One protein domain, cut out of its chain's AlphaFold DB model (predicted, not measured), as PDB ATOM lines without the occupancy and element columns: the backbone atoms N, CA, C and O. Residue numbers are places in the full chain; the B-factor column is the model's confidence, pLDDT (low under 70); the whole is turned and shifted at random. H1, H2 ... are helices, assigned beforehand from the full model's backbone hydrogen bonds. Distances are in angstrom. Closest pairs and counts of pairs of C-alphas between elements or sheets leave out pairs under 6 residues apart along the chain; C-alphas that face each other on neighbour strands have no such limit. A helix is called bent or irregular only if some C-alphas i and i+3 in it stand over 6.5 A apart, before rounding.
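This is residues 9 to 31 and 40 to 69 of the 538 residues of an uncharacterized protein of Nitrospina gracilis (strain 3/211) (UniProt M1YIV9). One long helix, H3, makes the length of a rod-like model, and two short helices, H1 and H2, make a loose arch over its first part. H1 stands on H3 near Gly 51, and after a tight link H2 comes back toward the first residues of H3, while residues 59 to 69 stick out beyond this body. The printed part has 53 residues, with three named helices in the order H1, H2, H3 and no named strand, and its class is all helix. It is only just extended, close to loose, with a radius of gyration of the C-alphas of 15.0 A and spans of 52 by 17 by 10 A.

H1, residues 9 to 16, touches residues 44 to 55 of H3, residues 42 to 66. Their closest C-alphas, of Gly 10 and Gly 51, are 3.7 A apart, and the two run opposite ways at a steep tilt of 55 degrees. H2, residues 19 to 29, is close to H1 but not clearly touching, the closest C-alphas, of Phe 14 and Arg 22, being 7.5 A apart. Their lines stand at a steep tilt of 65 degrees, opposite ways. H2 only just touches H3, at residues 42 to 44, with 3 pairs of C-alphas within 8 A, the closest being those of Asp 25 and Leu 43 at 6.3 A. These two run opposite ways at a steep tilt of 61 degrees. In H1 and H3 every O i to N i+4 pair is within hydrogen-bond range; in H2 5 of 7 are.

H1 begins at C-alpha 9 (219.840, 205.208, 156.073) and measures 10.4 A. H2 begins at C-alpha 19 (211.896, 221.009, 154.675) and measures 16.3 A; it is only just irregular, with C-alphas 25 and 28 6.54 A apart. H3 measures 35.7 A and ends at C-alpha 66 (235.351, 191.521, 155.897).

The two C-alphas farthest apart, of Arg 31 and Phe 69, are 53.3 A apart. Residues 32 to 39 are not printed, and C-alphas 31 and 40 are 12.8 A apart across this cut, which lies in the link from H2 to H3. Residues 59 to 69, of which 59 to 66 belong to H3, stand free. The mean pLDDT of the printed part is 83.4, and residues 27 to 31 and residue 40 are under 70.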
ATOM      1  N   ASN A   9     219.819 204.593 157.398       83.75
ATOM      2  CA  ASN A   9     219.840 205.208 156.073       83.75
ATOM      3  C   ASN A   9     218.472 205.736 155.631       83.75
ATOM      4  O   ASN A   9     218.424 206.796 155.011       83.75
ATOM      5  N   GLY A  10     217.364 205.095 156.017       83.75
ATOM      6  CA  GLY A  10     216.018 205.625 155.750       83.75
ATOM      7  C   GLY A  10     215.825 207.017 156.359       83.75
ATOM      8  O   GLY A  10     215.473 207.981 155.672       83.75
ATOM      9  N   ARG A  11     216.173 207.155 157.644       82.50
ATOM     10  CA  ARG A  11     216.099 208.433 158.367       82.50
ATOM     11  C   ARG A  11     217.013 209.488 157.758       82.50
ATOM     12  O   ARG A  11     216.572 210.613 157.530       82.50
ATOM     13  N   ARG A  12     218.252 209.113 157.418       86.50
ATOM     14  CA  ARG A  12     219.198 210.001 156.727       86.50
ATOM     15  C   ARG A  12     218.641 210.481 155.383       86.50
ATOM     16  O   ARG A  12     218.730 211.670 155.095       86.50
ATOM     17  N   LEU A  13     218.033 209.602 154.582       87.00
ATOM     18  CA  LEU A  13     217.417 209.970 153.301       87.00
ATOM     19  C   LEU A  13     216.278 210.980 153.478       87.00
ATOM     20  O   LEU A  13     216.215 211.966 152.743       87.00
ATOM     21  N   PHE A  14     215.402 210.769 154.461       85.62
ATOM     22  CA  PHE A  14     214.321 211.709 154.759       85.62
ATOM     23  C   PHE A  14     214.856 213.061 155.240       85.62
ATOM     24  O   PHE A  14     214.356 214.106 154.823       85.62
ATOM     25  N   ASP A  15     215.900 213.070 156.069       86.25
ATOM     26  CA  ASP A  15     216.515 214.303 156.568       86.25
ATOM     27  C   ASP A  15     217.203 215.124 155.474       86.25
ATOM     28  O   ASP A  15     217.199 216.360 155.544       86.25
ATOM     29  N   LEU A  16     217.724 214.458 154.441       90.50
ATOM     30  CA  LEU A  16     218.276 215.101 153.249       90.50
ATOM     31  C   LEU A  16     217.202 215.791 152.392       90.50
ATOM     32  O   LEU A  16     217.539 216.663 151.588       90.50
ATOM     33  N   LEU A  17     215.913 215.464 152.560       87.25
ATOM     34  CA  LEU A  17     214.849 216.136 151.820       87.25
ATOM     35  C   LEU A  17     214.664 217.600 152.269       87.25
ATOM     36  O   LEU A  17     214.693 217.919 153.471       87.25
ATOM     37  N   PRO A  18     214.362 218.514 151.323       91.06
ATOM     38  CA  PRO A  18     213.978 219.880 151.652       91.06
ATOM     39  C   PRO A  18     212.816 219.927 152.654       91.06
ATOM     40  O   PRO A  18     211.866 219.146 152.572       91.06
ATOM     41  N   ALA A  19     212.862 220.891 153.577       84.00
ATOM     42  CA  ALA A  19     211.896 221.009 154.675       84.00
ATOM     43  C   ALA A  19     210.429 221.113 154.210       84.00
ATOM     44  O   ALA A  19     209.528 220.676 154.925       84.00
ATOM     45  N   VAL A  20     210.188 221.644 153.006       85.94
ATOM     46  CA  VAL A  20     208.848 221.751 152.401       85.94
ATOM     47  C   VAL A  20     208.201 220.370 152.232       85.94
ATOM     48  O   VAL A  20     207.058 220.185 152.640       85.94
ATOM     49  N   TYR A  21     208.939 219.379 151.721       83.19
ATOM     50  CA  TYR A  21     208.420 218.019 151.520       83.19
ATOM     51  C   TYR A  21     208.164 217.304 152.846       83.19
ATOM     52  O   TYR A  21     207.113 216.698 153.021       83.19
ATOM     53  N   ARG A  22     209.071 217.461 153.817       82.12
ATOM     54  CA  ARG A  22     208.906 216.891 155.164       82.12
ATOM     55  C   ARG A  22     207.714 217.475 155.920       82.12
ATOM     56  O   ARG A  22     207.079 216.778 156.705       82.12
ATOM     57  N   THR A  23     207.426 218.759 155.713       81.44
ATOM     58  CA  THR A  23     206.291 219.431 156.358       81.44
ATOM     59  C   THR A  23     204.974 218.992 155.727       81.44
ATOM     60  O   THR A  23     204.032 218.713 156.460       81.44
ATOM     61  N   ASN A  24     204.927 218.876 154.394       81.50
ATOM     62  CA  ASN A  24     203.742 218.404 153.673       81.50
ATOM     63  C   ASN A  24     203.407 216.945 154.010       81.50
ATOM     64  O   ASN A  24     202.258 216.658 154.332       81.50
ATOM     65  N   ASP A  25     204.395 216.051 154.028       78.75
ATOM     66  CA  ASP A  25     204.200 214.630 154.364       78.75
ATOM     67  C   ASP A  25     203.648 214.440 155.791       78.75
ATOM     68  O   ASP A  25     202.723 213.672 156.037       78.75
ATOM     69  N   ASN A  26     204.133 215.247 156.739       73.94
ATOM     70  CA  ASN A  26     203.655 215.233 158.124       73.94
ATOM     71  C   ASN A  26     202.376 216.068 158.356       73.94
ATOM     72  O   ASN A  26     201.873 216.124 159.485       73.94
ATOM     73  N   SER A  27     201.854 216.761 157.337       68.50
ATOM     74  CA  SER A  27     200.680 217.635 157.480       68.50
ATOM     75  C   SER A  27     199.353 216.868 157.445       68.50
ATOM     76  O   SER A  27     198.432 217.245 158.173       68.50
ATOM     77  N   ASP A  28     199.278 215.749 156.713       58.06
ATOM     78  CA  ASP A  28     198.061 214.928 156.598       58.06
ATOM     79  C   ASP A  28     197.838 213.996 157.808       58.06
ATOM     80  O   ASP A  28     196.696 213.735 158.195       58.06
ATOM     81  N   HIS A  29     198.901 213.549 158.484       53.28
ATOM     82  CA  HIS A  29     198.813 212.657 159.656       53.28
ATOM     83  C   HIS A  29     198.605 213.373 161.004       53.28
ATOM     84  O   HIS A  29     198.199 212.752 161.988       53.28
ATOM     85  N   ASN A  30     198.787 214.696 161.063       50.22
ATOM     86  CA  ASN A  30     198.631 215.482 162.296       50.22
ATOM     87  C   ASN A  30     197.168 215.752 162.714       50.22
ATOM     88  O   ASN A  30     196.936 216.484 163.677       50.22
ATOM     89  N   ARG A  31     196.165 215.178 162.029       51.31
ATOM     90  CA  ARG A  31     194.750 215.350 162.408       51.31
ATOM     91  C   ARG A  31     194.236 214.366 163.461       51.31
ATOM     92  O   ARG A  31     193.264 214.720 164.117       51.31
ATOM     93  N   ASN A  40     206.347 209.374 160.314       63.62
ATOM     94  CA  ASN A  40     205.220 208.452 160.084       63.62
ATOM     95  C   ASN A  40     204.375 208.784 158.840       63.62
ATOM     96  O   ASN A  40     203.352 208.142 158.645       63.62
ATOM     97  N   GLY A  41     204.754 209.774 158.023       75.38
ATOM     98  CA  GLY A  41     204.072 210.039 156.749       75.38
ATOM     99  C   GLY A  41     204.378 208.975 155.685       75.38
ATOM    100  O   GLY A  41     205.373 208.255 155.787       75.38
ATOM    101  N   ASP A  42     203.531 208.879 154.656       81.69
ATOM    102  CA  ASP A  42     203.650 207.871 153.590       81.69
ATOM    103  C   ASP A  42     204.993 207.972 152.839       81.69
ATOM    104  O   ASP A  42     205.592 206.949 152.493       81.69
ATOM    105  N   LEU A  43     205.513 209.190 152.619       84.00
ATOM    106  CA  LEU A  43     206.833 209.387 152.005       84.00
ATOM    107  C   LEU A  43     207.959 208.965 152.957       84.00
ATOM    108  O   LEU A  43     208.941 208.372 152.507       84.00
ATOM    109  N   GLY A  44     207.817 209.251 154.253       82.38
ATOM    110  CA  GLY A  44     208.718 208.756 155.295       82.38
ATOM    111  C   GLY A  44     208.802 207.229 155.307       82.38
ATOM    112  O   GLY A  44     209.901 206.684 155.259       82.38
ATOM    113  N   LEU A  45     207.658 206.539 155.266       83.50
ATOM    114  CA  LEU A  45     207.588 205.074 155.206       83.50
ATOM    115  C   LEU A  45     208.190 204.509 153.911       83.50
ATOM    116  O   LEU A  45     208.920 203.519 153.950       83.50
ATOM    117  N   TYR A  46     207.940 205.150 152.765       86.94
ATOM    118  CA  TYR A  46     208.551 204.757 151.492       86.94
ATOM    119  C   TYR A  46     210.081 204.892 151.516       86.94
ATOM    120  O   TYR A  46     210.795 203.992 151.066       86.94
ATOM    121  N   LEU A  47     210.599 206.001 152.051       87.44
ATOM    122  CA  LEU A  47     212.039 206.204 152.201       87.44
ATOM    123  C   LEU A  47     212.650 205.292 153.262       87.44
ATOM    124  O   LEU A  47     213.799 204.894 153.092       87.44
ATOM    125  N   ASP A  48     211.900 204.911 154.296       85.69
ATOM    126  CA  ASP A  48     212.323 203.890 155.255       85.69
ATOM    127  C   ASP A  48     212.520 202.540 154.566       85.69
ATOM    128  O   ASP A  48     213.578 201.937 154.706       85.69
ATOM    129  N   ALA A  49     211.564 202.117 153.732       86.38
ATOM    130  CA  ALA A  49     211.676 200.885 152.951       86.38
ATOM    131  C   ALA A  49     212.838 200.932 151.936       86.38
ATOM    132  O   ALA A  49     213.555 199.949 151.750       86.38
ATOM    133  N   CYS A  50     213.069 202.082 151.292       88.69
ATOM    134  CA  CYS A  50     214.237 202.264 150.422       88.69
ATOM    135  C   CYS A  50     215.550 202.241 151.222       88.69
ATOM    136  O   CYS A  50     216.546 201.687 150.761       88.69
ATOM    137  N   GLY A  51     215.546 202.839 152.414       89.00
ATOM    138  CA  GLY A  51     216.655 202.831 153.358       89.00
ATOM    139  C   GLY A  51     217.000 201.424 153.825       89.00
ATOM    140  O   GLY A  51     218.171 201.077 153.807       89.00
ATOM    141  N   GLU A  52     216.000 200.598 154.131       87.44
ATOM    142  CA  GLU A  52     216.183 199.193 154.505       87.44
ATOM    143  C   GLU A  52     216.920 198.411 153.410       87.44
ATOM    144  O   GLU A  52     217.868 197.679 153.691       87.44
ATOM    145  N   LEU A  53     216.548 198.616 152.143       90.00
ATOM    146  CA  LEU A  53     217.257 197.998 151.024       90.00
ATOM    147  C   LEU A  53     218.710 198.491 150.920       90.00
ATOM    148  O   LEU A  53     219.610 197.690 150.675       90.00
ATOM    149  N   LEU A  54     218.966 199.788 151.118       90.44
ATOM    150  CA  LEU A  54     220.331 200.329 151.118       90.44
ATOM    151  C   LEU A  54     221.159 199.823 152.304       90.44
ATOM    152  O   LEU A  54     222.327 199.496 152.108       90.44
ATOM    153  N   ASP A  55     220.560 199.709 153.489       89.00
ATOM    154  CA  ASP A  55     221.174 199.132 154.686       89.00
ATOM    155  C   ASP A  55     221.574 197.673 154.424       89.00
ATOM    156  O   ASP A  55     222.708 197.284 154.694       89.00
ATOM    157  N   GLN A  56     220.699 196.877 153.799       90.25
ATOM    158  CA  GLN A  56     221.013 195.497 153.407       90.25
ATOM    159  C   GLN A  56     222.150 195.420 152.376       90.25
ATOM    160  O   GLN A  56     223.037 194.567 152.491       90.25
ATOM    161  N   VAL A  57     222.155 196.302 151.370       91.81
ATOM    162  CA  VAL A  57     223.227 196.357 150.361       91.81
ATOM    163  C   VAL A  57     224.553 196.767 151.000       91.81
ATOM    164  O   VAL A  57     225.575 196.133 150.733       91.81
ATOM    165  N   GLN A  58     224.544 197.789 151.855       90.38
ATOM    166  CA  GLN A  58     225.722 198.240 152.586       90.38
ATOM    167  C   GLN A  58     226.258 197.120 153.479       90.38
ATOM    168  O   GLN A  58     227.436 196.790 153.378       90.38
ATOM    169  N   HIS A  59     225.394 196.465 154.254       89.06
ATOM    170  CA  HIS A  59     225.780 195.353 155.118       89.06
ATOM    171  C   HIS A  59     226.373 194.183 154.318       89.06
ATOM    172  O   HIS A  59     227.388 193.609 154.702       89.06
ATOM    173  N   THR A  60     225.806 193.876 153.148       92.44
ATOM    174  CA  THR A  60     226.355 192.853 152.243       92.44
ATOM    175  C   THR A  60     227.745 193.234 151.726       92.44
ATOM    176  O   THR A  60     228.624 192.379 151.611       92.44
ATOM    177  N   LEU A  61     227.971 194.510 151.398       93.06
ATOM    178  CA  LEU A  61     229.274 195.002 150.946       93.06
ATOM    179  C   LEU A  61     230.308 195.002 152.073       93.06
ATOM    180  O   LEU A  61     231.436 194.568 151.849       93.06
ATOM    181  N   GLU A  62     229.931 195.452 153.267       91.06
ATOM    182  CA  GLU A  62     230.781 195.425 154.457       91.06
ATOM    183  C   GLU A  62     231.168 193.989 154.813       91.06
ATOM    184  O   GLU A  62     232.355 193.706 154.982       91.06
ATOM    185  N   GLN A  63     230.205 193.062 154.806       92.00
ATOM    186  CA  GLN A  63     230.474 191.644 155.029       92.00
ATOM    187  C   GLN A  63     231.410 191.077 153.956       92.00
ATOM    188  O   GLN A  63     232.390 190.419 154.287       92.00
ATOM    189  N   ARG A  64     231.190 191.398 152.674       91.94
ATOM    190  CA  ARG A  64     232.079 190.964 151.583       91.94
ATOM    191  C   ARG A  64     233.508 191.489 151.744       91.94
ATOM    192  O   ARG A  64     234.451 190.800 151.364       91.94
ATOM    193  N   LEU A  65     233.681 192.717 152.233       91.44
ATOM    194  CA  LEU A  65     235.005 193.282 152.503       91.44
ATOM    195  C   LEU A  65     235.662 192.603 153.709       91.44
ATOM    196  O   LEU A  65     236.858 192.319 153.653       91.44
ATOM    197  N   ALA A  66     234.888 192.297 154.751       90.50
ATOM    198  CA  ALA A  66     235.351 191.521 155.897       90.50
ATOM    199  C   ALA A  66     235.765 190.094 155.500       90.50
ATOM    200  O   ALA A  66     236.788 189.598 155.961       90.50
ATOM    201  N   ASP A  67     235.042 189.462 154.573       91.38
ATOM    202  CA  ASP A  67     235.313 188.106 154.082       91.38
ATOM    203  C   ASP A  67     236.674 187.950 153.392       91.38
ATOM    204  O   ASP A  67     237.170 186.834 153.251       91.38
ATOM    205  N   LEU A  68     237.316 189.048 152.984       89.69
ATOM    206  CA  LEU A  68     238.661 189.014 152.406       89.69
ATOM    207  C   LEU A  68     239.747 188.690 153.441       89.69
ATOM    208  O   LEU A  68     240.836 188.261 153.052       89.69
ATOM    209  N   PHE A  69     239.467 188.889 154.733       89.75
ATOM    210  CA  PHE A  69     240.440 188.748 155.809       89.75
ATOM    211  C   PHE A  69     239.968 187.699 156.825       89.75
ATOM    212  O   PHE A  69     238.946 187.895 157.480       89.75
TER     213      PHE A  69